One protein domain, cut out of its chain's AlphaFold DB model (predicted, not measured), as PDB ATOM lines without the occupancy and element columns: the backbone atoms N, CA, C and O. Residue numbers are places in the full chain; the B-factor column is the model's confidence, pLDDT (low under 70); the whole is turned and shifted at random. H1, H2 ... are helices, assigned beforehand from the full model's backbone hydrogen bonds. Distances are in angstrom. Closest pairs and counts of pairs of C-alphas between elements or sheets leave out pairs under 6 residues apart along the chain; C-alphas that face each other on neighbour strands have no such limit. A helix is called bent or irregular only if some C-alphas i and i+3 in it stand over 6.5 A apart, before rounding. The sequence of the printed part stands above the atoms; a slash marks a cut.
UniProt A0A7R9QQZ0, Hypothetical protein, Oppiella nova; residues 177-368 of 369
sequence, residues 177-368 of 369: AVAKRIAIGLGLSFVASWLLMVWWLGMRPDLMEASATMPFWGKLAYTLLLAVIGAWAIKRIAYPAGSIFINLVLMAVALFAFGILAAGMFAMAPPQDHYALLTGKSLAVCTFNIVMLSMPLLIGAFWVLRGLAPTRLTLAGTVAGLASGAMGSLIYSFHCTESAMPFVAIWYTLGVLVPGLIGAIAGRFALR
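Overview. This is residues 177 to 368 of the 369 residues of the protein "Hypothetical protein" of Oppiella nova (UniProt A0A7R9QQZ0). This is an elongated up-and-down bundle of long helices, each running against the one before it, with H7 in the middle and H1, H3, the bent helix H6 and H8 packed around it. H4 lies outside H3 and H8; the short helices H2 and H5 lie toward one end of the bundle. The printed part has 192 residues with eight named helices, H1 to H8 in chain order, and no named strand; its class is all helix. It is compact, with a radius of gyration of the C-alphas of 16.7 A, and spans 53 by 34 by 26 A.

Along the chain. Find C-alpha 177 at (42.019, -33.438, 30.970); from there H1 runs 33.9 A to residue 200. Next come H2, residues 207 to 211, then H3, residues 214 to 237, and H4, residues 245 to 268, each 34.5 A long. H5, residues 271 to 279, is irregular, with C-alphas 272 and 275 7.1 A apart. H6, residues 283 to 305, was assigned as one helix by its hydrogen bonds but is bent, with C-alphas 293 and 296 6.7 A apart; its arms are H6a, residues 283 to 293, and H6b, residues 296 to 305. H7, residues 313 to 332, is 27.8 A long. H8 runs 35.5 A from residue 341 to C-alpha 366 at (27.083, -18.200, 34.251), with a kink of 29 degrees near residue 360.

Arrangement. Start at the hub, H8. It forms a hairpin with H7, opposite ways at a steep tilt of 37 degrees, only just beyond shallow; their closest C-alphas, of Gly 321 and Gly 356, are 3.8 A apart. H7 touches H3 at Gly 230 and Ala 323, their closest C-alphas, 4.1 A apart. H3 and H4 form a hairpin, closest at the C-alphas of Ala 233 and Asn 247, 5.9 A. H8 touches H5, with C-alphas 278 and 343 closest at 4.7 A, and H6a, with C-alphas 287 and 351 closest at 4.4 A. Look at Gly 185 and Gly 300 for the closest C-alphas of H1 and H6b, 4.8 A, at a shallow tilt of 11 degrees, opposite ways. H2 touches no helix but is near H3. Every O i to N i+4 pair is within hydrogen-bond range in H1, H2, H3, H4, H6b and H7; the counts are 3 of 5 in H5, 5 of 7 in H6a and 18 of 22 in H8.

Size, cuts and confidence. The C-alphas farthest apart, of Ala 177 and Gln 272, are 55.6 A apart. The printed part has no cut, and no link is long. Mean pLDDT of the printed part is 91.6; look for values under 70 at residues 240 to 242 and residue 284.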
ATOM      1  N   ALA A 177      42.229 -34.704  30.266       76.56
ATOM      2  CA  ALA A 177      42.019 -33.438  30.970       76.56
ATOM      3  C   ALA A 177      40.531 -33.117  31.182       76.56
ATOM      4  O   ALA A 177      40.135 -32.732  32.281       76.56
ATOM      5  N   VAL A 178      39.695 -33.351  30.163       79.19
ATOM      6  CA  VAL A 178      38.239 -33.145  30.252       79.19
ATOM      7  C   VAL A 178      37.616 -34.112  31.257       79.19
ATOM      8  O   VAL A 178      36.883 -33.690  32.147       79.19
ATOM      9  N   ALA A 179      37.951 -35.402  31.164       82.44
ATOM     10  CA  ALA A 179      37.451 -36.414  32.092       82.44
ATOM     11  C   ALA A 179      37.881 -36.124  33.538       82.44
ATOM     12  O   ALA A 179      37.063 -36.214  34.447       82.44
ATOM     13  N   LYS A 180      39.135 -35.702  33.744       86.06
ATOM     14  CA  LYS A 180      39.671 -35.313  35.052       86.06
ATOM     15  C   LYS A 180      38.940 -34.094  35.612       86.06
ATOM     16  O   LYS A 180      38.586 -34.097  36.784       86.06
ATOM     17  N   ARG A 181      38.668 -33.078  34.788       88.69
ATOM     18  CA  ARG A 181      37.902 -31.897  35.208       88.69
ATOM     19  C   ARG A 181      36.484 -32.271  35.634       88.69
ATOM     20  O   ARG A 181      36.053 -31.843  36.698       88.69
ATOM     21  N   ILE A 182      35.796 -33.093  34.837       88.00
ATOM     22  CA  ILE A 182      34.455 -33.600  35.163       88.00
ATOM     23  C   ILE A 182      34.491 -34.382  36.481       88.00
ATOM     24  O   ILE A 182      33.698 -34.097  37.371       88.00
ATOM     25  N   ALA A 183      35.433 -35.319  36.630       89.06
ATOM     26  CA  ALA A 183      35.564 -36.139  37.831       89.06
ATOM     27  C   ALA A 183      35.834 -35.298  39.088       89.06
ATOM     28  O   ALA A 183      35.210 -35.529  40.116       89.06
ATOM     29  N   ILE A 184      36.714 -34.295  38.999       91.56
ATOM     30  CA  ILE A 184      37.006 -33.386  40.116       91.56
ATOM     31  C   ILE A 184      35.778 -32.535  40.453       91.56
ATOM     32  O   ILE A 184      35.367 -32.497  41.608       91.56
ATOM     33  N   GLY A 185      35.176 -31.870  39.464       92.88
ATOM     34  CA  GLY A 185      34.062 -30.953  39.705       92.88
ATOM     35  C   GLY A 185      32.815 -31.660  40.232       92.88
ATOM     36  O   GLY A 185      32.252 -31.242  41.242       92.88
ATOM     37  N   LEU A 186      32.408 -32.760  39.591       94.00
ATOM     38  CA  LEU A 186      31.255 -33.545  40.038       94.00
ATOM     39  C   LEU A 186      31.560 -34.325  41.324       94.00
ATOM     40  O   LEU A 186      30.714 -34.386  42.203       94.00
ATOM     41  N   GLY A 187      32.772 -34.865  41.484       95.25
ATOM     42  CA  GLY A 187      33.158 -35.606  42.689       95.25
ATOM     43  C   GLY A 187      33.212 -34.729  43.942       95.25
ATOM     44  O   GLY A 187      32.598 -35.068  44.950       95.25
ATOM     45  N   LEU A 188      33.889 -33.575  43.880       97.19
ATOM     46  CA  LEU A 188      33.976 -32.654  45.021       97.19
ATOM     47  C   LEU A 188      32.606 -32.093  45.406       97.19
ATOM     48  O   LEU A 188      32.279 -32.027  46.588       97.19
ATOM     49  N   SER A 189      31.792 -31.718  44.418       97.56
ATOM     50  CA  SER A 189      30.442 -31.216  44.676       97.56
ATOM     51  C   SER A 189      29.494 -32.290  45.216       97.56
ATOM     52  O   SER A 189      28.660 -31.981  46.066       97.56
ATOM     53  N   PHE A 190      29.658 -33.553  44.809       98.06
ATOM     54  CA  PHE A 190      28.920 -34.682  45.377       98.06
ATOM     55  C   PHE A 190      29.279 -34.911  46.844       98.06
ATOM     56  O   PHE A 190      28.383 -35.017  47.677       98.06
ATOM     57  N   VAL A 191      30.572 -34.907  47.184       98.25
ATOM     58  CA  VAL A 191      31.025 -35.001  48.583       98.25
ATOM     59  C   VAL A 191      30.501 -33.821  49.402       98.25
ATOM     60  O   VAL A 191      29.970 -34.025  50.489       98.25
ATOM     61  N   ALA A 192      30.577 -32.596  48.875       98.25
ATOM     62  CA  ALA A 192      30.046 -31.414  49.551       98.25
ATOM     63  C   ALA A 192      28.532 -31.523  49.801       98.25
ATOM     64  O   ALA A 192      28.071 -31.248  50.907       98.25
ATOM     65  N   SER A 193      27.758 -31.973  48.809       98.50
ATOM     66  CA  SER A 193      26.319 -32.194  48.967       98.50
ATOM     67  C   SER A 193      25.997 -33.341  49.931       98.50
ATOM     68  O   SER A 193      25.008 -33.253  50.657       98.50
ATOM     69  N   TRP A 194      26.809 -34.399  49.964       98.31
ATOM     70  CA  TRP A 194      26.651 -35.498  50.913       98.31
ATOM     71  C   TRP A 194      26.876 -35.026  52.350       98.31
ATOM     72  O   TRP A 194      26.048 -35.276  53.222       98.31
ATOM     73  N   LEU A 195      27.966 -34.291  52.586       98.31
ATOM     74  CA  LEU A 195      28.265 -33.703  53.892       98.31
ATOM     75  C   LEU A 195      27.183 -32.710  54.319       98.31
ATOM     76  O   LEU A 195      26.782 -32.726  55.478       98.31
ATOM     77  N   LEU A 196      26.663 -31.907  53.384       98.06
ATOM     78  CA  LEU A 196      25.528 -31.022  53.637       98.06
ATOM     79  C   LEU A 196      24.295 -31.809  54.096       98.06
ATOM     80  O   LEU A 196      23.666 -31.415  55.071       98.06
ATOM     81  N   MET A 197      23.967 -32.929  53.443       98.12
ATOM     82  CA  MET A 197      22.850 -33.785  53.857       98.12
ATOM     83  C   MET A 197      23.069 -34.354  55.262       98.12
ATOM     84  O   MET A 197      22.194 -34.214  56.112       98.12
ATOM     85  N   VAL A 198      24.245 -34.928  55.531       97.88
ATOM     86  CA  VAL A 198      24.561 -35.520  56.841       97.88
ATOM     87  C   VAL A 198      24.527 -34.472  57.954       97.88
ATOM     88  O   VAL A 198      24.006 -34.750  59.029       97.88
ATOM     89  N   TRP A 199      25.055 -33.274  57.699       98.00
ATOM     90  CA  TRP A 199      25.122 -32.201  58.690       98.00
ATOM     91  C   TRP A 199      23.771 -31.518  58.934       98.00
ATOM     92  O   TRP A 199      23.442 -31.222  60.077       98.00
ATOM     93  N   TRP A 200      22.993 -31.260  57.879       97.56
ATOM     94  CA  TRP A 200      21.760 -30.476  57.981       97.56
ATOM     95  C   TRP A 200      20.515 -31.330  58.234       97.56
ATOM     96  O   TRP A 200      19.669 -30.960  59.043       97.56
ATOM     97  N   LEU A 201      20.391 -32.457  57.530       95.88
ATOM     98  CA  LEU A 201      19.191 -33.298  57.554       95.88
ATOM     99  C   LEU A 201      19.395 -34.574  58.380       95.88
ATOM    100  O   LEU A 201      18.438 -35.113  58.931       95.88
ATOM    101  N   GLY A 202      20.634 -35.060  58.465       96.69
ATOM    102  CA  GLY A 202      20.963 -36.343  59.076       96.69
ATOM    103  C   GLY A 202      20.571 -37.535  58.199       96.69
ATOM    104  O   GLY A 202      19.793 -37.424  57.249       96.69
ATOM    105  N   MET A 203      21.122 -38.706  58.517       96.31
ATOM    106  CA  MET A 203      20.703 -39.959  57.884       96.31
ATOM    107  C   MET A 203      19.406 -40.471  58.510       96.31
ATOM    108  O   MET A 203      19.150 -40.246  59.695       96.31
ATOM    109  N   ARG A 204      18.600 -41.191  57.723       93.69
ATOM    110  CA  ARG A 204      17.388 -41.831  58.244       93.69
ATOM    111  C   ARG A 204      17.748 -42.834  59.358       93.69
ATOM    112  O   ARG A 204      18.693 -43.608  59.184       93.69
ATOM    113  N   PRO A 205      17.018 -42.852  60.484       93.88
ATOM    114  CA  PRO A 205      17.351 -43.705  61.629       93.88
ATOM    115  C   PRO A 205      17.144 -45.200  61.339       93.88
ATOM    116  O   PRO A 205      17.836 -46.047  61.890       93.88
ATOM    117  N   ASP A 206      16.231 -45.522  60.427       93.75
ATOM    118  CA  ASP A 206      15.839 -46.869  60.019       93.75
ATOM    119  C   ASP A 206      16.604 -47.357  58.773       93.75
ATOM    120  O   ASP A 206      16.119 -48.210  58.035       93.75
ATOM    121  N   LEU A 207      17.799 -46.818  58.494       93.62
ATOM    122  CA  LEU A 207      18.545 -47.118  57.263       93.62
ATOM    123  C   LEU A 207      18.835 -48.618  57.099       93.62
ATOM    124  O   LEU A 207      18.744 -49.140  55.989       93.62
ATOM    125  N   MET A 208      19.156 -49.303  58.201       94.25
ATOM    126  CA  MET A 208      19.442 -50.739  58.193       94.25
ATOM    127  C   MET A 208      18.205 -51.540  57.768       94.25
ATOM    128  O   MET A 208      18.278 -52.340  56.838       94.25
ATOM    129  N   GLU A 209      17.054 -51.261  58.384       95.12
ATOM    130  CA  GLU A 209      15.773 -51.897  58.057       95.12
ATOM    131  C   GLU A 209      15.331 -51.556  56.631       95.12
ATOM    132  O   GLU A 209      14.973 -52.438  55.854       95.12
ATOM    133  N   ALA A 210      15.442 -50.287  56.239       92.81
ATOM    134  CA  ALA A 210      15.093 -49.825  54.904       92.81
ATOM    135  C   ALA A 210      15.911 -50.525  53.817       92.81
ATOM    136  O   ALA A 210      15.353 -50.895  52.782       92.81
ATOM    137  N   SER A 211      17.208 -50.753  54.055       94.38
ATOM    138  CA  SER A 211      18.095 -51.438  53.109       94.38
ATOM    139  C   SER A 211      17.727 -52.909  52.864       94.38
ATOM    140  O   SER A 211      18.112 -53.469  51.837       94.38
ATOM    141  N   ALA A 212      16.923 -53.516  53.743       95.31
ATOM    142  CA  ALA A 212      16.359 -54.849  53.545       95.31
ATOM    143  C   ALA A 212      15.094 -54.846  52.660       95.31
ATOM    144  O   ALA A 212      14.585 -55.909  52.308       95.31
ATOM    145  N   THR A 213      14.575 -53.672  52.282       93.19
ATOM    146  CA  THR A 213      13.320 -53.541  51.528       93.19
ATOM    147  C   THR A 213      13.558 -53.218  50.051       93.19
ATOM    148  O   THR A 213      14.409 -52.403  49.690       93.19
ATOM    149  N   MET A 214      12.752 -53.814  49.166       92.19
ATOM    150  CA  MET A 214      12.821 -53.544  47.724       92.19
ATOM    151  C   MET A 214      12.531 -52.074  47.353       92.19
ATOM    152  O   MET A 214      13.198 -51.551  46.456       92.19
ATOM    153  N   PRO A 215      11.601 -51.353  48.019       91.44
ATOM    154  CA  PRO A 215      11.330 -49.967  47.665       91.44
ATOM    155  C   PRO A 215      12.514 -49.015  47.843       91.44
ATOM    156  O   PRO A 215      12.703 -48.111  47.027       91.44
ATOM    157  N   PHE A 216      13.346 -49.248  48.862       93.31
ATOM    158  CA  PHE A 216      14.585 -48.496  49.058       93.31
ATOM    159  C   PHE A 216      15.520 -48.641  47.851       93.31
ATOM    160  O   PHE A 216      15.974 -47.641  47.290       93.31
ATOM    161  N   TRP A 217      15.748 -49.876  47.396       93.94
ATOM    162  CA  TRP A 217      16.599 -50.149  46.239       93.94
ATOM    163  C   TRP A 217      16.001 -49.645  44.930       93.94
ATOM    164  O   TRP A 217      16.743 -49.123  44.104       93.94
ATOM    165  N   GLY A 218      14.681 -49.723  44.747       92.38
ATOM    166  CA  GLY A 218      14.016 -49.159  43.567       92.38
ATOM    167  C   GLY A 218      14.237 -47.649  43.449       92.38
ATOM    168  O   GLY A 218      14.635 -47.155  42.393       92.38
ATOM    169  N   LYS A 219      14.074 -46.924  44.560       93.00
ATOM    170  CA  LYS A 219      14.348 -45.484  44.665       93.00
ATOM    171  C   LYS A 219      15.821 -45.148  44.397       93.00
ATOM    172  O   LYS A 219      16.116 -44.226  43.629       93.00
ATOM    173  N   LEU A 220      16.744 -45.901  44.996       94.75
ATOM    174  CA  LEU A 220      18.184 -45.699  44.824       94.75
ATOM    175  C   LEU A 220      18.634 -45.996  43.385       94.75
ATOM    176  O   LEU A 220      19.355 -45.202  42.788       94.75
ATOM    177  N   ALA A 221      18.174 -47.103  42.801       94.56
ATOM    178  CA  ALA A 221      18.532 -47.520  41.449       94.56
ATOM    179  C   ALA A 221      18.030 -46.525  40.396       94.56
ATOM    180  O   ALA A 221      18.791 -46.129  39.513       94.56
ATOM    181  N   TYR A 222      16.780 -46.072  40.515       94.50
ATOM    182  CA  TYR A 222      16.208 -45.060  39.629       94.50
ATOM    183  C   TYR A 222      16.991 -43.739  39.692       94.50
ATOM    184  O   TYR A 222      17.419 -43.221  38.661       94.50
ATOM    185  N   THR A 223      17.242 -43.212  40.895       95.25
ATOM    186  CA  THR A 223      17.967 -41.938  41.050       95.25
ATOM    187  C   THR A 223      19.426 -42.037  40.606       95.25
ATOM    188  O   THR A 223      19.932 -41.115  39.962       95.25
ATOM    189  N   LEU A 224      20.089 -43.170  40.862       96.56
ATOM    190  CA  LEU A 224      21.434 -43.449  40.364       96.56
ATOM    191  C   LEU A 224      21.471 -43.505  38.832       96.56
ATOM    192  O   LEU A 224      22.362 -42.913  38.223       96.56
ATOM    193  N   LEU A 225      20.496 -44.166  38.203       96.81
ATOM    194  CA  LEU A 225      20.395 -44.245  36.747       96.81
ATOM    195  C   LEU A 225      20.275 -42.847  36.124       96.81
ATOM    196  O   LEU A 225      21.042 -42.517  35.216       96.81
ATOM    197  N   LEU A 226      19.384 -41.996  36.646       96.25
ATOM    198  CA  LEU A 226      19.261 -40.611  36.175       96.25
ATOM    199  C   LEU A 226      20.560 -39.816  36.391       96.25
ATOM    200  O   LEU A 226      20.975 -39.063  35.507       96.25
ATOM    201  N   ALA A 227      21.233 -39.996  37.533       96.25
ATOM    202  CA  ALA A 227      22.493 -39.316  37.836       96.25
ATOM    203  C   ALA A 227      23.612 -39.712  36.856       96.25
ATOM    204  O   ALA A 227      24.342 -38.845  36.365       96.25
ATOM    205  N   VAL A 228      23.715 -41.000  36.506       95.69
ATOM    206  CA  VAL A 228      24.683 -41.512  35.521       95.69
ATOM    207  C   VAL A 228      24.384 -40.967  34.121       95.69
ATOM    208  O   VAL A 228      25.291 -40.452  33.458       95.69
ATOM    209  N   ILE A 229      23.121 -41.011  33.682       95.19
ATOM    210  CA  ILE A 229      22.701 -40.450  32.385       95.19
ATOM    211  C   ILE A 229      22.981 -38.940  32.337       95.19
ATOM    212  O   ILE A 229      23.458 -38.433  31.315       95.19
ATOM    213  N   GLY A 230      22.738 -38.228  33.441       95.25
ATOM    214  CA  GLY A 230      23.011 -36.799  33.595       95.25
ATOM    215  C   GLY A 230      24.500 -36.458  33.503       95.25
ATOM    216  O   GLY A 230      24.884 -35.581  32.729       95.25
ATOM    217  N   ALA A 231      25.367 -37.189  34.210       92.19
ATOM    218  CA  ALA A 231      26.821 -37.018  34.108       92.19
ATOM    219  C   ALA A 231      27.334 -37.295  32.682       92.19
ATOM    220  O   ALA A 231      28.187 -36.569  32.158       92.19
ATOM    221  N   TRP A 232      26.774 -38.311  32.016       93.25
ATOM    222  CA  TRP A 232      27.066 -38.600  30.613       93.25
ATOM    223  C   TRP A 232      26.619 -37.458  29.683       93.25
ATOM    224  O   TRP A 232      27.353 -37.098  28.757       93.25
ATOM    225  N   ALA A 233      25.470 -36.836  29.960       92.50
ATOM    226  CA  ALA A 233      24.949 -35.709  29.189       92.50
ATOM    227  C   ALA A 233      25.823 -34.457  29.349       92.50
ATOM    228  O   ALA A 233      26.118 -33.802  28.349       92.50
ATOM    229  N   ILE A 234      26.312 -34.171  30.565       91.88
ATOM    230  CA  ILE A 234      27.282 -33.089  30.823       91.88
ATOM    231  C   ILE A 234      28.534 -33.286  29.964       91.88
ATOM    232  O   ILE A 234      28.993 -32.353  29.304       91.88
ATOM    233  N   LYS A 235      29.072 -34.511  29.920       89.44
ATOM    234  CA  LYS A 235      30.239 -34.815  29.082       89.44
ATOM    235  C   LYS A 235      29.956 -34.555  27.603       89.44
ATOM    236  O   LYS A 235      30.831 -34.032  26.923       89.44
ATOM    237  N   ARG A 236      28.775 -34.922  27.094       86.00
ATOM    238  CA  ARG A 236      28.422 -34.712  25.681       86.00
ATOM    239  C   ARG A 236      28.206 -33.233  25.351       86.00
ATOM    240  O   ARG A 236      28.800 -32.765  24.388       86.00
ATOM    241  N   ILE A 237      27.445 -32.488  26.157       85.81
ATOM    242  CA  ILE A 237      27.145 -31.065  25.892       85.81
ATOM    243  C   ILE A 237      28.372 -30.153  26.041       85.81
ATOM    244  O   ILE A 237      28.403 -29.054  25.494       85.81
ATOM    245  N   ALA A 238      29.402 -30.615  26.754       79.94
ATOM    246  CA  ALA A 238      30.679 -29.924  26.850       79.94
ATOM    247  C   ALA A 238      31.463 -29.870  25.524       79.94
ATOM    248  O   ALA A 238      32.389 -29.063  25.407       79.94
ATOM    249  N   TYR A 239      31.124 -30.716  24.542       71.06
ATOM    250  CA  TYR A 239      31.724 -30.695  23.208       71.06
ATOM    251  C   TYR A 239      30.812 -29.956  22.209       71.06
ATOM    252  O   TYR A 239      29.621 -30.257  22.152       71.06
ATOM    253  N   PRO A 240      31.351 -29.072  21.342       60.94
ATOM    254  CA  PRO A 240      30.560 -28.265  20.398       60.94
ATOM    255  C   PRO A 240      29.650 -29.049  19.442       60.94
ATOM    256  O   PRO A 240      28.619 -28.533  19.019       60.94
ATOM    257  N   ALA A 241      30.032 -30.285  19.099       59.44
ATOM    258  CA  ALA A 241      29.282 -31.189  18.222       59.44
ATOM    259  C   ALA A 241      28.559 -32.315  18.990       59.44
ATOM    260  O   ALA A 241      28.051 -33.257  18.387       59.44
ATOM    261  N   GLY A 242      28.553 -32.275  20.325       62.41
ATOM    262  CA  GLY A 242      27.951 -33.330  21.130       62.41
ATOM    263  C   GLY A 242      26.425 -33.259  21.134       62.41
ATOM    264  O   GLY A 242      25.840 -32.278  21.589       62.41
ATOM    265  N   SER A 243      25.774 -34.332  20.680       75.31
ATOM    266  CA  SER A 243      24.323 -34.508  20.813       75.31
ATOM    267  C   SER A 243      23.965 -35.206  22.126       75.31
ATOM    268  O   SER A 243      24.547 -36.237  22.475       75.31
ATOM    269  N   ILE A 244      22.972 -34.664  22.833       81.31
ATOM    270  CA  ILE A 244      22.410 -35.231  24.071       81.31
ATOM    271  C   ILE A 244      21.083 -35.970  23.842       81.31
ATOM    272  O   ILE A 244      20.418 -36.325  24.808       81.31
ATOM    273  N   PHE A 245      20.659 -36.172  22.589       80.94
ATOM    274  CA  PHE A 245      19.344 -36.746  22.288       80.94
ATOM    275  C   PHE A 245      19.146 -38.118  22.943       80.94
ATOM    276  O   PHE A 245      18.193 -38.303  23.693       80.94
ATOM    277  N   ILE A 246      20.107 -39.032  22.765       80.56
ATOM    278  CA  ILE A 246      20.075 -40.361  23.393       80.56
ATOM    279  C   ILE A 246      19.979 -40.241  24.919       80.56
ATOM    280  O   ILE A 246      19.215 -40.966  25.542       80.56
ATOM    281  N   ASN A 247      20.690 -39.296  25.541       90.00
ATOM    282  CA  ASN A 247      20.587 -39.068  26.983       90.00
ATOM    283  C   ASN A 247      19.174 -38.650  27.402       90.00
ATOM    284  O   ASN A 247      18.681 -39.137  28.414       90.00
ATOM    285  N   LEU A 248      18.530 -37.758  26.643       87.19
ATOM    286  CA  LEU A 248      17.159 -37.323  26.916       87.19
ATOM    287  C   LEU A 248      16.165 -38.474  26.744       87.19
ATOM    288  O   LEU A 248      15.291 -38.637  27.590       87.19
ATOM    289  N   VAL A 249      16.333 -39.298  25.704       87.50
ATOM    290  CA  VAL A 249      15.515 -40.501  25.490       87.50
ATOM    291  C   VAL A 249      15.697 -41.483  26.642       87.50
ATOM    292  O   VAL A 249      14.708 -41.903  27.228       87.50
ATOM    293  N   LEU A 250      16.935 -41.802  27.036       90.88
ATOM    294  CA  LEU A 250      17.190 -42.697  28.170       90.88
ATOM    295  C   LEU A 250      16.614 -42.148  29.480       90.88
ATOM    296  O   LEU A 250      16.049 -42.910  30.258       90.88
ATOM    297  N   MET A 251      16.723 -40.837  29.716       90.88
ATOM    298  CA  MET A 251      16.130 -40.187  30.888       90.88
ATOM    299  C   MET A 251      14.601 -40.315  30.869       90.88
ATOM    300  O   MET A 251      14.003 -40.687  31.875       90.88
ATOM    301  N   ALA A 252      13.971 -40.054  29.721       90.38
ATOM    302  CA  ALA A 252      12.527 -40.175  29.544       90.38
ATOM    303  C   ALA A 252      12.048 -41.624  29.701       90.38
ATOM    304  O   ALA A 252      11.053 -41.859  30.379       90.38
ATOM    305  N   VAL A 253      12.776 -42.598  29.146       93.75
ATOM    306  CA  VAL A 253      12.486 -44.031  29.300       93.75
ATOM    307  C   VAL A 253      12.619 -44.457  30.761       93.75
ATOM    308  O   VAL A 253      11.740 -45.148  31.263       93.75
ATOM    309  N   ALA A 254      13.665 -44.019  31.469       93.25
ATOM    310  CA  ALA A 254      13.841 -44.318  32.890       93.25
ATOM    311  C   ALA A 254      12.703 -43.736  33.746       93.25
ATOM    312  O   ALA A 254      12.147 -44.441  34.590       93.25
ATOM    313  N   LEU A 255      12.316 -42.479  33.494       93.19
ATOM    314  CA  LEU A 255      11.176 -41.827  34.148       93.19
ATOM    315  C   LEU A 255       9.856 -42.543  33.841       93.19
ATOM    316  O   LEU A 255       9.056 -42.777  34.743       93.19
ATOM    317  N   PHE A 256       9.638 -42.923  32.582       94.06
ATOM    318  CA  PHE A 256       8.430 -43.614  32.143       94.06
ATOM    319  C   PHE A 256       8.324 -45.021  32.741       94.06
ATOM    320  O   PHE A 256       7.280 -45.378  33.280       94.06
ATOM    321  N   ALA A 257       9.412 -45.794  32.725       94.44
ATOM    322  CA  ALA A 257       9.466 -47.120  33.334       94.44
ATOM    323  C   ALA A 257       9.191 -47.058  34.844       94.44
ATOM    324  O   ALA A 257       8.389 -47.836  35.360       94.44
ATOM    325  N   PHE A 258       9.791 -46.094  35.550       94.25
ATOM    326  CA  PHE A 258       9.507 -45.879  36.969       94.25
ATOM    327  C   PHE A 258       8.055 -45.431  37.205       94.25
ATOM    328  O   PHE A 258       7.407 -45.897  38.141       94.25
ATOM    329  N   GLY A 259       7.513 -44.589  36.321       94.56
ATOM    330  CA  GLY A 259       6.111 -44.171  36.330       94.56
ATOM    331  C   GLY A 259       5.129 -45.333  36.157       94.56
ATOM    332  O   GLY A 259       4.125 -45.374  36.862       94.56
ATOM    333  N   ILE A 260       5.433 -46.311  35.298       95.31
ATOM    334  CA  ILE A 260       4.631 -47.538  35.154       95.31
ATOM    335  C   ILE A 260       4.635 -48.342  36.456       95.31
ATOM    336  O   ILE A 260       3.574 -48.765  36.911       95.31
ATOM    337  N   LEU A 261       5.802 -48.531  37.082       92.31
ATOM    338  CA  LEU A 261       5.902 -49.246  38.361       92.31
ATOM    339  C   LEU A 261       5.100 -48.539  39.462       92.31
ATOM    340  O   LEU A 261       4.369 -49.183  40.214       92.31
ATOM    341  N   ALA A 262       5.194 -47.209  39.523       94.31
ATOM    342  CA  ALA A 262       4.415 -46.391  40.439       94.31
ATOM    343  C   ALA A 262       2.903 -46.498  40.175       94.31
ATOM    344  O   ALA A 262       2.137 -46.706  41.112       94.31
ATOM    345  N   ALA A 263       2.471 -46.416  38.915       95.25
ATOM    346  CA  ALA A 263       1.066 -46.549  38.537       95.25
ATOM    347  C   ALA A 263       0.512 -47.948  38.848       95.25
ATOM    348  O   ALA A 263      -0.603 -48.058  39.350       95.25
ATOM    349  N   GLY A 264       1.297 -49.006  38.619       94.31
ATOM    350  CA  GLY A 264       0.933 -50.376  38.989       94.31
ATOM    351  C   GLY A 264       0.749 -50.535  40.499       94.31
ATOM    352  O   GLY A 264      -0.278 -51.046  40.940       94.31
ATOM    353  N   MET A 265       1.689 -50.015  41.299       91.88
ATOM    354  CA  MET A 265       1.563 -49.995  42.761       91.88
ATOM    355  C   MET A 265       0.318 -49.219  43.214       91.88
ATOM    356  O   MET A 265      -0.400 -49.678  44.096       91.88
ATOM    357  N   PHE A 266       0.051 -48.059  42.610       94.62
ATOM    358  CA  PHE A 266      -1.109 -47.231  42.934       94.62
ATOM    359  C   PHE A 266      -2.435 -47.920  42.579       94.62
ATOM    360  O   PHE A 266      -3.364 -47.919  43.380       94.62
ATOM    361  N   ALA A 267      -2.514 -48.564  41.410       95.44
ATOM    362  CA  ALA A 267      -3.711 -49.267  40.953       95.44
ATOM    363  C   ALA A 267      -4.048 -50.500  41.807       95.44
ATOM    364  O   ALA A 267      -5.219 -50.836  41.961       95.44
ATOM    365  N   MET A 268      -3.035 -51.167  42.366       94.38
ATOM    366  CA  MET A 268      -3.216 -52.315  43.260       94.38
ATOM    367  C   MET A 268      -3.503 -51.917  44.716       94.38
ATOM    368  O   MET A 268      -3.854 -52.779  45.521       94.38
ATOM    369  N   ALA A 269      -3.338 -50.642  45.074       93.88
ATOM    370  CA  ALA A 269      -3.550 -50.172  46.434       93.88
ATOM    371  C   ALA A 269      -5.042 -49.934  46.734       93.88
ATOM    372  O   ALA A 269      -5.771 -49.444  45.862       93.88
ATOM    373  N   PRO A 270      -5.503 -50.209  47.969       95.31
ATOM    374  CA  PRO A 270      -6.853 -49.861  48.400       95.31
ATOM    375  C   PRO A 270      -7.144 -48.360  48.215       95.31
ATOM    376  O   PRO A 270      -6.276 -47.541  48.529       95.31
ATOM    377  N   PRO A 271      -8.353 -47.963  47.765       94.00
ATOM    378  CA  PRO A 271      -8.686 -46.557  47.516       94.00
ATOM    379  C   PRO A 271      -8.476 -45.633  48.722       94.00
ATOM    380  O   PRO A 271      -8.127 -44.467  48.544       94.00
ATOM    381  N   GLN A 272      -8.634 -46.144  49.949       93.62
ATOM    382  CA  GLN A 272      -8.374 -45.364  51.162       93.62
ATOM    383  C   GLN A 272      -6.908 -44.923  51.317       93.62
ATOM    384  O   GLN A 272      -6.644 -43.894  51.937       93.62
ATOM    385  N   ASP A 273      -5.961 -45.651  50.718       91.94
ATOM    386  CA  ASP A 273      -4.524 -45.392  50.857       91.94
ATOM    387  C   ASP A 273      -3.980 -44.492  49.738       91.94
ATOM    388  O   ASP A 273      -2.853 -44.000  49.819       91.94
ATOM    389  N   HIS A 274      -4.777 -44.230  48.696       92.38
ATOM    390  CA  HIS A 274      -4.354 -43.479  47.505       92.38
ATOM    391  C   HIS A 274      -3.812 -42.095  47.847       92.38
ATOM    392  O   HIS A 274      -2.770 -41.691  47.330       92.38
ATOM    393  N   TYR A 275      -4.484 -41.382  48.752       90.50
ATOM    394  CA  TYR A 275      -4.032 -40.066  49.189       90.50
ATOM    395  C   TYR A 275      -2.654 -40.152  49.860       90.50
ATOM    396  O   TYR A 275      -1.722 -39.465  49.444       90.50
ATOM    397  N   ALA A 276      -2.491 -41.068  50.819       89.62
ATOM    398  CA  ALA A 276      -1.240 -41.253  51.548       89.62
ATOM    399  C   ALA A 276      -0.074 -41.669  50.630       89.62
ATOM    400  O   ALA A 276       1.049 -41.200  50.815       89.62
ATOM    401  N   LEU A 277      -0.338 -42.495  49.611       90.44
ATOM    402  CA  LEU A 277       0.665 -42.942  48.639       90.44
ATOM    403  C   LEU A 277       1.175 -41.831  47.716       90.44
ATOM    404  O   LEU A 277       2.315 -41.909  47.256       90.44
ATOM    405  N   LEU A 278       0.347 -40.825  47.424       90.31
ATOM    406  CA  LEU A 278       0.713 -39.694  46.566       90.31
ATOM    407  C   LEU A 278       1.334 -38.551  47.365       90.31
ATOM    408  O   LEU A 278       2.311 -37.947  46.915       90.31
ATOM    409  N   THR A 279       0.779 -38.235  48.537       85.00
ATOM    410  CA  THR A 279       1.214 -37.066  49.307       85.00
ATOM    411  C   THR A 279       2.339 -37.360  50.283       85.00
ATOM    412  O   THR A 279       3.112 -36.455  50.596       85.00
ATOM    413  N   GLY A 280       2.443 -38.603  50.762       83.81
ATOM    414  CA  GLY A 280       3.355 -38.970  51.842       83.81
ATOM    415  C   GLY A 280       3.153 -38.108  53.093       83.81
ATOM    416  O   GLY A 280       2.139 -37.422  53.253       83.81
ATOM    417  N   LYS A 281       4.148 -38.122  53.982       81.00
ATOM    418  CA  LYS A 281       4.223 -37.279  55.188       81.00
ATOM    419  C   LYS A 281       5.075 -36.020  54.973       81.00
ATOM    420  O   LYS A 281       5.036 -35.112  55.794       81.00
ATOM    421  N   SER A 282       5.827 -35.953  53.869       78.00
ATOM    422  CA  SER A 282       6.887 -34.952  53.636       78.00
ATOM    423  C   SER A 282       6.700 -34.107  52.361       78.00
ATOM    424  O   SER A 282       7.677 -33.622  51.786       78.00
ATOM    425  N   LEU A 283       5.448 -33.928  51.917       71.50
ATOM    426  CA  LEU A 283       5.042 -33.373  50.613       71.50
ATOM    427  C   LEU A 283       5.843 -32.143  50.137       71.50
ATOM    428  O   LEU A 283       6.425 -32.165  49.058       71.50
ATOM    429  N   ALA A 284       5.911 -31.076  50.938       68.69
ATOM    430  CA  ALA A 284       6.564 -29.822  50.535       68.69
ATOM    431  C   ALA A 284       8.083 -29.806  50.790       68.69
ATOM    432  O   ALA A 284       8.827 -29.045  50.172       68.69
ATOM    433  N   VAL A 285       8.551 -30.654  51.706       88.56
ATOM    434  CA  VAL A 285       9.923 -30.605  52.221       88.56
ATOM    435  C   VAL A 285      10.877 -31.368  51.300       88.56
ATOM    436  O   VAL A 285      12.003 -30.929  51.083       88.56
ATOM    437  N   CYS A 286      10.419 -32.462  50.678       90.31
ATOM    438  CA  CYS A 286      11.254 -33.286  49.801       90.31
ATOM    439  C   CYS A 286      11.787 -32.521  48.587       90.31
ATOM    440  O   CYS A 286      12.988 -32.543  48.330       90.31
ATOM    441  N   THR A 287      10.920 -31.822  47.850       92.81
ATOM    442  CA  THR A 287      11.345 -31.053  46.672       92.81
ATOM    443  C   THR A 287      12.314 -29.941  47.062       92.81
ATOM    444  O   THR A 287      13.345 -29.789  46.414       92.81
ATOM    445  N   PHE A 288      12.033 -29.215  48.146       95.00
ATOM    446  CA  PHE A 288      12.925 -28.171  48.649       95.00
ATOM    447  C   PHE A 288      14.300 -28.727  49.051       95.00
ATOM    448  O   PHE A 288      15.325 -28.207  48.612       95.00
ATOM    449  N   ASN A 289      14.332 -29.820  49.815       96.06
ATOM    450  CA  ASN A 289      15.576 -30.452  50.254       96.06
ATOM    451  C   ASN A 289      16.403 -30.961  49.073       96.06
ATOM    452  O   ASN A 289      17.605 -30.715  49.027       96.06
ATOM    453  N   ILE A 290      15.770 -31.611  48.090       96.81
ATOM    454  CA  ILE A 290      16.459 -32.044  46.868       96.81
ATOM    455  C   ILE A 290      17.064 -30.834  46.155       96.81
ATOM    456  O   ILE A 290      18.246 -30.859  45.828       96.81
ATOM    457  N   VAL A 291      16.295 -29.757  45.972       97.12
ATOM    458  CA  VAL A 291      16.782 -28.530  45.326       97.12
ATOM    459  C   VAL A 291      17.999 -27.967  46.062       97.12
ATOM    460  O   VAL A 291      18.996 -27.650  45.416       97.12
ATOM    461  N   MET A 292      17.956 -27.883  47.392       97.69
ATOM    462  CA  MET A 292      19.072 -27.373  48.197       97.69
ATOM    463  C   MET A 292      20.313 -28.267  48.106       97.69
ATOM    464  O   MET A 292      21.418 -27.764  47.894       97.69
ATOM    465  N   LEU A 293      20.139 -29.588  48.176       98.25
ATOM    466  CA  LEU A 293      21.231 -30.548  47.990       98.25
ATOM    467  C   LEU A 293      21.802 -30.499  46.562       98.25
ATOM    468  O   LEU A 293      22.996 -30.694  46.359       98.25
ATOM    469  N   SER A 294      20.998 -30.148  45.562       98.38
ATOM    470  CA  SER A 294      21.462 -29.969  44.185       98.38
ATOM    471  C   SER A 294      22.280 -28.697  43.948       98.38
ATOM    472  O   SER A 294      22.941 -28.614  42.914       98.38
ATOM    473  N   MET A 295      22.286 -27.712  44.854       97.75
ATOM    474  CA  MET A 295      22.999 -26.445  44.621       97.75
ATOM    475  C   MET A 295      24.529 -26.602  44.560       97.75
ATOM    476  O   MET A 295      25.113 -26.149  43.571       97.75
ATOM    477  N   PRO A 296      25.209 -27.282  45.511       98.38
ATOM    478  CA  PRO A 296      26.642 -27.566  45.388       98.38
ATOM    479  C   PRO A 296      26.987 -28.320  44.098       98.38
ATOM    480  O   PRO A 296      27.968 -27.995  43.427       98.38
ATOM    481  N   LEU A 297      26.148 -29.293  43.726       98.44
ATOM    482  CA  LEU A 297      26.272 -30.089  42.502       98.44
ATOM    483  C   LEU A 297      26.166 -29.218  41.242       98.44
ATOM    484  O   LEU A 297      26.997 -29.338  40.341       98.44
ATOM    485  N   LEU A 298      25.213 -28.280  41.210       98.12
ATOM    486  CA  LEU A 298      25.024 -27.352  40.096       98.12
ATOM    487  C   LEU A 298      26.203 -26.387  39.953       98.12
ATOM    488  O   LEU A 298      26.678 -26.158  38.839       98.12
ATOM    489  N   ILE A 299      26.727 -25.878  41.071       97.25
ATOM    490  CA  ILE A 299      27.940 -25.046  41.092       97.25
ATOM    491  C   ILE A 299      29.128 -25.835  40.523       97.25
ATOM    492  O   ILE A 299      29.850 -25.327  39.659       97.25
ATOM    493  N   GLY A 300      29.302 -27.092  40.941       96.88
ATOM    494  CA  GLY A 300      30.324 -27.989  40.400       96.88
ATOM    495  C   GLY A 300      30.165 -28.228  38.895       96.88
ATOM    496  O   GLY A 300      31.134 -28.109  38.141       96.88
ATOM    497  N   ALA A 301      28.943 -28.494  38.431       96.69
ATOM    498  CA  ALA A 301      28.637 -28.692  37.015       96.69
ATOM    499  C   ALA A 301      28.900 -27.428  36.176       96.69
ATOM    500  O   ALA A 301      29.463 -27.519  35.082       96.69
ATOM    501  N   PHE A 302      28.568 -26.239  36.685       95.94
ATOM    502  CA  PHE A 302      28.891 -24.973  36.024       95.94
ATOM    503  C   PHE A 302      30.389 -24.709  35.985       95.94
ATOM    504  O   PHE A 302      30.897 -24.307  34.942       95.94
ATOM    505  N   TRP A 303      31.125 -25.000  37.058       95.00
ATOM    506  CA  TRP A 303      32.584 -24.898  37.047       95.00
ATOM    507  C   TRP A 303      33.224 -25.833  36.008       95.00
ATOM    508  O   TRP A 303      34.188 -25.458  35.327       95.00
ATOM    509  N   VAL A 304      32.677 -27.043  35.840       92.62
ATOM    510  CA  VAL A 304      33.089 -27.976  34.782       92.62
ATOM    511  C   VAL A 304      32.832 -27.363  33.406       92.62
ATOM    512  O   VAL A 304      33.776 -27.236  32.626       92.62
ATOM    513  N   LEU A 305      31.591 -26.952  33.125       91.06
ATOM    514  CA  LEU A 305      31.167 -26.447  31.815       91.06
ATOM    515  C   LEU A 305      31.826 -25.112  31.439       91.06
ATOM    516  O   LEU A 305      32.193 -24.937  30.284       91.06
ATOM    517  N   ARG A 306      32.060 -24.219  32.407       89.75
ATOM    518  CA  ARG A 306      32.802 -22.957  32.237       89.75
ATOM    519  C   ARG A 306      34.305 -23.176  32.047       89.75
ATOM    520  O   ARG A 306      35.036 -22.225  31.878       89.75
ATOM    521  N   GLY A 307      34.823 -24.399  32.127       82.56
ATOM    522  CA  GLY A 307      36.187 -24.695  31.666       82.56
ATOM    523  C   GLY A 307      36.231 -25.396  30.317       82.56
ATOM    524  O   GLY A 307      37.285 -25.892  29.926       82.56
ATOM    525  N   LEU A 308      35.078 -25.519  29.665       82.06
ATOM    526  CA  LEU A 308      34.868 -26.208  28.399       82.06
ATOM    527  C   LEU A 308      34.155 -25.240  27.439       82.06
ATOM    528  O   LEU A 308      33.874 -24.099  27.797       82.06
ATOM    529  N   ALA A 309      33.876 -25.677  26.212       75.31
ATOM    530  CA  ALA A 309      33.312 -24.819  25.167       75.31
ATOM    531  C   ALA A 309      31.871 -25.230  24.788       75.31
ATOM    532  O   ALA A 309      31.643 -25.674  23.658       75.31
ATOM    533  N   PRO A 310      30.881 -25.136  25.707       77.19
ATOM    534  CA  PRO A 310      29.490 -25.392  25.358       77.19
ATOM    535  C   PRO A 310      28.964 -24.278  24.443       77.19
ATOM    536  O   PRO A 310      29.031 -23.100  24.773       77.19
ATOM    537  N   THR A 311      28.383 -24.647  23.302       77.12
ATOM    538  CA  THR A 311      27.845 -23.687  22.315       77.12
ATOM    539  C   THR A 311      26.382 -23.316  22.563       77.12
ATOM    540  O   THR A 311      25.873 -22.360  21.991       77.12
ATOM    541  N   ARG A 312      25.676 -24.067  23.419       77.69
ATOM    542  CA  ARG A 312      24.253 -23.866  23.740       77.69
ATOM    543  C   ARG A 312      24.081 -23.644  25.239       77.69
ATOM    544  O   ARG A 312      23.818 -24.591  25.973       77.69
ATOM    545  N   LEU A 313      24.230 -22.401  25.691       87.19
ATOM    546  CA  LEU A 313      24.349 -22.076  27.121       87.19
ATOM    547  C   LEU A 313      23.101 -22.431  27.941       87.19
ATOM    548  O   LEU A 313      23.224 -23.035  29.002       87.19
ATOM    549  N   THR A 314      21.900 -22.130  27.435       89.69
ATOM    550  CA  THR A 314      20.640 -22.487  28.112       89.69
ATOM    551  C   THR A 314      20.491 -24.001  28.234       89.69
ATOM    552  O   THR A 314      20.184 -24.502  29.308       89.69
ATOM    553  N   LEU A 315      20.774 -24.742  27.157       87.75
ATOM    554  CA  LEU A 315      20.673 -26.202  27.143       87.75
ATOM    555  C   LEU A 315      21.725 -26.856  28.047       87.75
ATOM    556  O   LEU A 315      21.404 -27.775  28.795       87.75
ATOM    557  N   ALA A 316      22.967 -26.370  28.006       90.81
ATOM    558  CA  ALA A 316      24.033 -26.804  28.904       90.81
ATOM    559  C   ALA A 316      23.661 -26.534  30.369       90.81
ATOM    560  O   ALA A 316      23.860 -27.395  31.224       90.81
ATOM    561  N   GLY A 317      23.035 -25.384  30.625       95.00
ATOM    562  CA  GLY A 317      22.420 -25.039  31.898       95.00
ATOM    563  C   GLY A 317      21.348 -26.037  32.337       95.00
ATOM    564  O   GLY A 317      21.430 -26.569  33.443       95.00
ATOM    565  N   THR A 318      20.380 -26.348  31.471       94.94
ATOM    566  CA  THR A 318      19.328 -27.339  31.748       94.94
ATOM    567  C   THR A 318      19.915 -28.712  32.063       94.94
ATOM    568  O   THR A 318      19.520 -29.334  33.045       94.94
ATOM    569  N   VAL A 319      20.883 -29.180  31.269       95.00
ATOM    570  CA  VAL A 319      21.552 -30.476  31.472       95.00
ATOM    571  C   VAL A 319      22.293 -30.518  32.807       95.00
ATOM    572  O   VAL A 319      22.153 -31.491  33.547       95.00
ATOM    573  N   ALA A 320      23.047 -29.466  33.135       97.00
ATOM    574  CA  ALA A 320      23.719 -29.345  34.426       97.00
ATOM    575  C   ALA A 320      22.716 -29.367  35.586       97.00
ATOM    576  O   ALA A 320      22.930 -30.076  36.568       97.00
ATOM    577  N   GLY A 321      21.603 -28.647  35.442       97.81
ATOM    578  CA  GLY A 321      20.508 -28.623  36.402       97.81
ATOM    579  C   GLY A 321      19.882 -29.995  36.628       97.81
ATOM    580  O   GLY A 321      19.864 -30.471  37.756       97.81
ATOM    581  N   LEU A 322      19.441 -30.673  35.565       96.75
ATOM    582  CA  LEU A 322      18.818 -32.000  35.655       96.75
ATOM    583  C   LEU A 322      19.777 -33.045  36.245       96.75
ATOM    584  O   LEU A 322      19.383 -33.829  37.104       96.75
ATOM    585  N   ALA A 323      21.048 -33.034  35.834       97.12
ATOM    586  CA  ALA A 323      22.060 -33.932  36.388       97.12
ATOM    587  C   ALA A 323      22.288 -33.680  37.889       97.12
ATOM    588  O   ALA A 323      22.351 -34.628  38.672       97.12
ATOM    589  N   SER A 324      22.351 -32.410  38.296       98.31
ATOM    590  CA  SER A 324      22.497 -32.015  39.703       98.31
ATOM    591  C   SER A 324      21.256 -32.364  40.524       98.31
ATOM    592  O   SER A 324      21.377 -32.818  41.658       98.31
ATOM    593  N   GLY A 325      20.065 -32.210  39.941       97.94
ATOM    594  CA  GLY A 325      18.786 -32.667  40.485       97.94
ATOM    595  C   GLY A 325      18.778 -34.165  40.774       97.94
ATOM    596  O   GLY A 325      18.430 -34.601  41.872       97.94
ATOM    597  N   ALA A 326      19.214 -34.962  39.798       97.69
ATOM    598  CA  ALA A 326      19.282 -36.415  39.919       97.69
ATOM    599  C   ALA A 326      20.300 -36.866  40.980       97.69
ATOM    600  O   ALA A 326      19.985 -37.712  41.815       97.69
ATOM    601  N   MET A 327      21.490 -36.257  41.005       98.31
ATOM    602  CA  MET A 327      22.501 -36.516  42.039       98.31
ATOM    603  C   MET A 327      22.025 -36.081  43.434       98.31
ATOM    604  O   MET A 327      22.213 -36.819  44.397       98.31
ATOM    605  N   GLY A 328      21.349 -34.935  43.549       98.06
ATOM    606  CA  GLY A 328      20.750 -34.476  44.806       98.06
ATOM    607  C   GLY A 328      19.658 -35.427  45.299       98.06
ATOM    608  O   GLY A 328      19.608 -35.755  46.480       98.06
ATOM    609  N   SER A 329      18.843 -35.956  44.384       96.94
ATOM    610  CA  SER A 329      17.812 -36.963  44.675       96.94
ATOM    611  C   SER A 329      18.412 -38.298  45.138       96.94
ATOM    612  O   SER A 329      17.891 -38.934  46.058       96.94
ATOM    613  N   LEU A 330      19.534 -38.709  44.540       97.56
ATOM    614  CA  LEU A 330      20.304 -39.875  44.977       97.56
ATOM    615  C   LEU A 330      20.801 -39.695  46.419       97.56
ATOM    616  O   LEU A 330      20.563 -40.561  47.257       97.56
ATOM    617  N   ILE A 331      21.414 -38.550  46.733       98.06
ATOM    618  CA  ILE A 331      21.894 -38.232  48.091       98.06
ATOM    619  C   ILE A 331      20.724 -38.175  49.081       98.06
ATOM    620  O   ILE A 331      20.774 -38.778  50.153       98.06
ATOM    621  N   TYR A 332      19.627 -37.517  48.701       96.75
ATOM    622  CA  TYR A 332      18.440 -37.378  49.542       96.75
ATOM    623  C   TYR A 332      17.766 -38.722  49.870       96.75
ATOM    624  O   TYR A 332      17.043 -38.835  50.860       96.75
ATOM    625  N   SER A 333      18.017 -39.776  49.086       95.19
ATOM    626  CA  SER A 333      17.484 -41.119  49.354       95.19
ATOM    627  C   SER A 333      17.976 -41.729  50.673       95.19
ATOM    628  O   SER A 333      17.282 -42.582  51.223       95.19
ATOM    629  N   PHE A 334      19.102 -41.253  51.214       95.88
ATOM    630  CA  PHE A 334      19.643 -41.684  52.511       95.88
ATOM    631  C   PHE A 334      19.011 -40.972  53.719       95.88
ATOM    632  O   PHE A 334      19.166 -41.435  54.847       95.88
ATOM    633  N   HIS A 335      18.278 -39.881  53.493       94.94
ATOM    634  CA  HIS A 335      17.518 -39.170  54.526       94.94
ATOM    635  C   HIS A 335      16.018 -39.479  54.449       94.94
ATOM    636  O   HIS A 335      15.349 -39.686  55.455       94.94
ATOM    637  N   CYS A 336      15.467 -39.506  53.236       93.12
ATOM    638  CA  CYS A 336      14.032 -39.597  53.028       93.12
ATOM    639  C   CYS A 336      13.482 -40.987  53.384       93.12
ATOM    640  O   CYS A 336      13.833 -41.987  52.746       93.12
ATOM    641  N   THR A 337      12.570 -41.014  54.356       92.00
ATOM    642  CA  THR A 337      11.908 -42.218  54.883       92.00
ATOM    643  C   THR A 337      10.745 -42.709  54.019       92.00
ATOM    644  O   THR A 337      10.318 -43.851  54.162       92.00
ATOM    645  N   GLU A 338      10.276 -41.894  53.070       90.31
ATOM    646  CA  GLU A 338       9.199 -42.260  52.147       90.31
ATOM    647  C   GLU A 338       9.645 -43.364  51.178       90.31
ATOM    648  O   GLU A 338      10.678 -43.250  50.495       90.31
ATOM    649  N   SER A 339       8.831 -44.419  51.112       84.75
ATOM    650  CA  SER A 339       9.060 -45.638  50.327       84.75
ATOM    651  C   SER A 339       8.001 -45.882  49.246       84.75
ATOM    652  O   SER A 339       8.190 -46.751  48.397       84.75
ATOM    653  N   ALA A 340       6.906 -45.114  49.232       90.44
ATOM    654  CA  ALA A 340       5.862 -45.251  48.225       90.44
ATOM    655  C   ALA A 340       6.378 -44.833  46.836       90.44
ATOM    656  O   ALA A 340       6.805 -43.696  46.632       90.44
ATOM    657  N   MET A 341       6.310 -45.740  45.856       92.12
ATOM    658  CA  MET A 341       6.747 -45.447  44.483       92.12
ATOM    659  C   MET A 341       5.975 -44.290  43.829       92.12
ATOM    660  O   MET A 341       6.630 -43.467  43.189       92.12
ATOM    661  N   PRO A 342       4.643 -44.142  44.014       93.19
ATOM    662  CA  PRO A 342       3.906 -42.977  43.514       93.19
ATOM    663  C   PRO A 342       4.434 -41.652  44.069       93.19
ATOM    664  O   PRO A 342       4.679 -40.720  43.302       93.19
ATOM    665  N   PHE A 343       4.707 -41.596  45.376       93.25
ATOM    666  CA  PHE A 343       5.326 -40.437  46.013       93.25
ATOM    667  C   PHE A 343       6.683 -40.105  45.376       93.25
ATOM    668  O   PHE A 343       6.925 -38.967  44.967       93.25
ATOM    669  N   VAL A 344       7.572 -41.097  45.250       92.75
ATOM    670  CA  VAL A 344       8.904 -40.892  44.658       92.75
ATOM    671  C   VAL A 344       8.780 -40.421  43.206       92.75
ATOM    672  O   VAL A 344       9.439 -39.456  42.823       92.75
ATOM    673  N   ALA A 345       7.900 -41.032  42.410       92.50
ATOM    674  CA  ALA A 345       7.741 -40.716  40.991       92.50
ATOM    675  C   ALA A 345       7.331 -39.258  40.755       92.50
ATOM    676  O   ALA A 345       7.776 -38.647  39.785       92.50
ATOM    677  N   ILE A 346       6.529 -38.681  41.650       91.69
ATOM    678  CA  ILE A 346       6.063 -37.297  41.539       91.69
ATOM    679  C   ILE A 346       7.105 -36.338  42.122       91.69
ATOM    680  O   ILE A 346       7.622 -35.460  41.424       91.69
ATOM    681  N   TRP A 347       7.450 -36.512  43.399       93.00
ATOM    682  CA  TRP A 347       8.168 -35.487  44.158       93.00
ATOM    683  C   TRP A 347       9.671 -35.478  43.899       93.00
ATOM    684  O   TRP A 347      10.277 -34.403  43.899       93.00
ATOM    685  N   TYR A 348      10.279 -36.639  43.622       93.19
ATOM    686  CA  TYR A 348      11.688 -36.674  43.225       93.19
ATOM    687  C   TYR A 348      11.849 -36.127  41.816       93.19
ATOM    688  O   TYR A 348      12.747 -35.329  41.578       93.19
ATOM    689  N   THR A 349      10.947 -36.474  40.896       91.88
ATOM    690  CA  THR A 349      10.963 -35.912  39.540       91.88
ATOM    691  C   THR A 349      10.816 -34.394  39.580       91.88
ATOM    692  O   THR A 349      11.596 -33.695  38.938       91.88
ATOM    693  N   LEU A 350       9.909 -33.859  40.404       92.75
ATOM    694  CA  LEU A 350       9.805 -32.414  40.610       92.75
ATOM    695  C   LEU A 350      11.105 -31.821  41.186       92.75
ATOM    696  O   LEU A 350      11.592 -30.802  40.693       92.75
ATOM    697  N   GLY A 351      11.712 -32.500  42.167       93.19
ATOM    698  CA  GLY A 351      13.022 -32.151  42.726       93.19
ATOM    699  C   GLY A 351      14.168 -32.175  41.707       93.19
ATOM    700  O   GLY A 351      15.138 -31.448  41.881       93.19
ATOM    701  N   VAL A 352      14.051 -32.940  40.617       95.38
ATOM    702  CA  VAL A 352      15.010 -32.954  39.499       95.38
ATOM    703  C   VAL A 352      14.725 -31.835  38.490       95.38
ATOM    704  O   VAL A 352      15.652 -31.185  37.998       95.38
ATOM    705  N   LEU A 353      13.450 -31.588  38.181       95.06
ATOM    706  CA  LEU A 353      13.031 -30.596  37.186       95.06
ATOM    707  C   LEU A 353      13.317 -29.155  37.630       95.06
ATOM    708  O   LEU A 353      13.726 -28.337  36.802       95.06
ATOM    709  N   VAL A 354      13.159 -28.840  38.921       96.38
ATOM    710  CA  VAL A 354      13.395 -27.483  39.448       96.38
ATOM    711  C   VAL A 354      14.859 -27.040  39.278       96.38
ATOM    712  O   VAL A 354      15.080 -25.985  38.677       96.38
ATOM    713  N   PRO A 355      15.885 -27.821  39.680       97.62
ATOM    714  CA  PRO A 355      17.278 -27.521  39.357       97.62
ATOM    715  C   PRO A 355      17.541 -27.444  37.852       97.62
ATOM    716  O   PRO A 355      18.345 -26.620  37.429       97.62
ATOM    717  N   GLY A 356      16.840 -28.240  37.033       96.50
ATOM    718  CA  GLY A 356      16.852 -28.130  35.569       96.50
ATOM    719  C   GLY A 356      16.441 -26.744  35.063       96.50
ATOM    720  O   GLY A 356      17.129 -26.159  34.224       96.50
ATOM    721  N   LEU A 357      15.354 -26.189  35.604       96.25
ATOM    722  CA  LEU A 357      14.878 -24.844  35.270       96.25
ATOM    723  C   LEU A 357      15.828 -23.753  35.782       96.25
ATOM    724  O   LEU A 357      16.180 -22.844  35.027       96.25
ATOM    725  N   ILE A 358      16.292 -23.867  37.031       97.00
ATOM    726  CA  ILE A 358      17.289 -22.954  37.615       97.00
ATOM    727  C   ILE A 358      18.557 -22.954  36.756       97.00
ATOM    728  O   ILE A 358      19.066 -21.894  36.391       97.00
ATOM    729  N   GLY A 359      19.021 -24.139  36.365       96.81
ATOM    730  CA  GLY A 359      20.161 -24.329  35.485       96.81
ATOM    731  C   GLY A 359      19.960 -23.677  34.119       96.81
ATOM    732  O   GLY A 359      20.861 -22.994  33.640       96.81
ATOM    733  N   ALA A 360      18.779 -23.814  33.509       94.12
ATOM    734  CA  ALA A 360      18.453 -23.179  32.231       94.12
ATOM    735  C   ALA A 360      18.556 -21.643  32.303       94.12
ATOM    736  O   ALA A 360      19.155 -21.007  31.430       94.12
ATOM    737  N   ILE A 361      18.003 -21.052  33.367       93.38
ATOM    738  CA  ILE A 361      17.986 -19.598  33.577       93.38
ATOM    739  C   ILE A 361      19.380 -19.080  33.933       93.38
ATOM    740  O   ILE A 361      19.801 -18.059  33.394       93.38
ATOM    741  N   ALA A 362      20.097 -19.757  34.830       92.75
ATOM    742  CA  ALA A 362      21.415 -19.329  35.288       92.75
ATOM    743  C   ALA A 362      22.505 -19.596  34.240       92.75
ATOM    744  O   ALA A 362      23.402 -18.774  34.064       92.75
ATOM    745  N   GLY A 363      22.404 -20.698  33.491       88.62
ATOM    746  CA  GLY A 363      23.383 -21.111  32.485       88.62
ATOM    747  C   GLY A 363      23.585 -20.072  31.386       88.62
ATOM    748  O   GLY A 363      24.716 -19.854  30.955       88.62
ATOM    749  N   ARG A 364      22.529 -19.335  31.009       86.88
ATOM    750  CA  ARG A 364      22.625 -18.241  30.025       86.88
ATOM    751  C   ARG A 364      23.551 -17.105  30.461       86.88
ATOM    752  O   ARG A 364      23.990 -16.364  29.593       86.88
ATOM    753  N   PHE A 365      23.812 -16.951  31.759       87.81
ATOM    754  CA  PHE A 365      24.686 -15.913  32.312       87.81
ATOM    755  C   PHE A 365      26.001 -16.499  32.827       87.81
ATOM    756  O   PHE A 365      27.071 -15.994  32.512       87.81
ATOM    757  N   ALA A 366      25.933 -17.597  33.583       86.62
ATOM    758  CA  ALA A 366      27.083 -18.200  34.251       86.62
ATOM    759  C   ALA A 366      28.061 -18.897  33.289       86.62
ATOM    760  O   ALA A 366      29.242 -19.039  33.617       86.62
ATOM    761  N   LEU A 367      27.584 -19.332  32.117       84.62
ATOM    762  CA  LEU A 367      28.395 -20.006  31.096       84.62
ATOM    763  C   LEU A 367      28.801 -19.083  29.939       84.62
ATOM    764  O   LEU A 367      29.434 -19.552  28.995       84.62
ATOM    765  N   ARG A 368      28.452 -17.788  29.997       81.00
ATOM    766  CA  ARG A 368      29.033 -16.788  29.092       81.00
ATOM    767  C   ARG A 368      30.482 -16.543  29.508       81.00
ATOM    768  O   ARG A 368      30.764 -16.396  30.706       81.00
TER     769      ARG A 368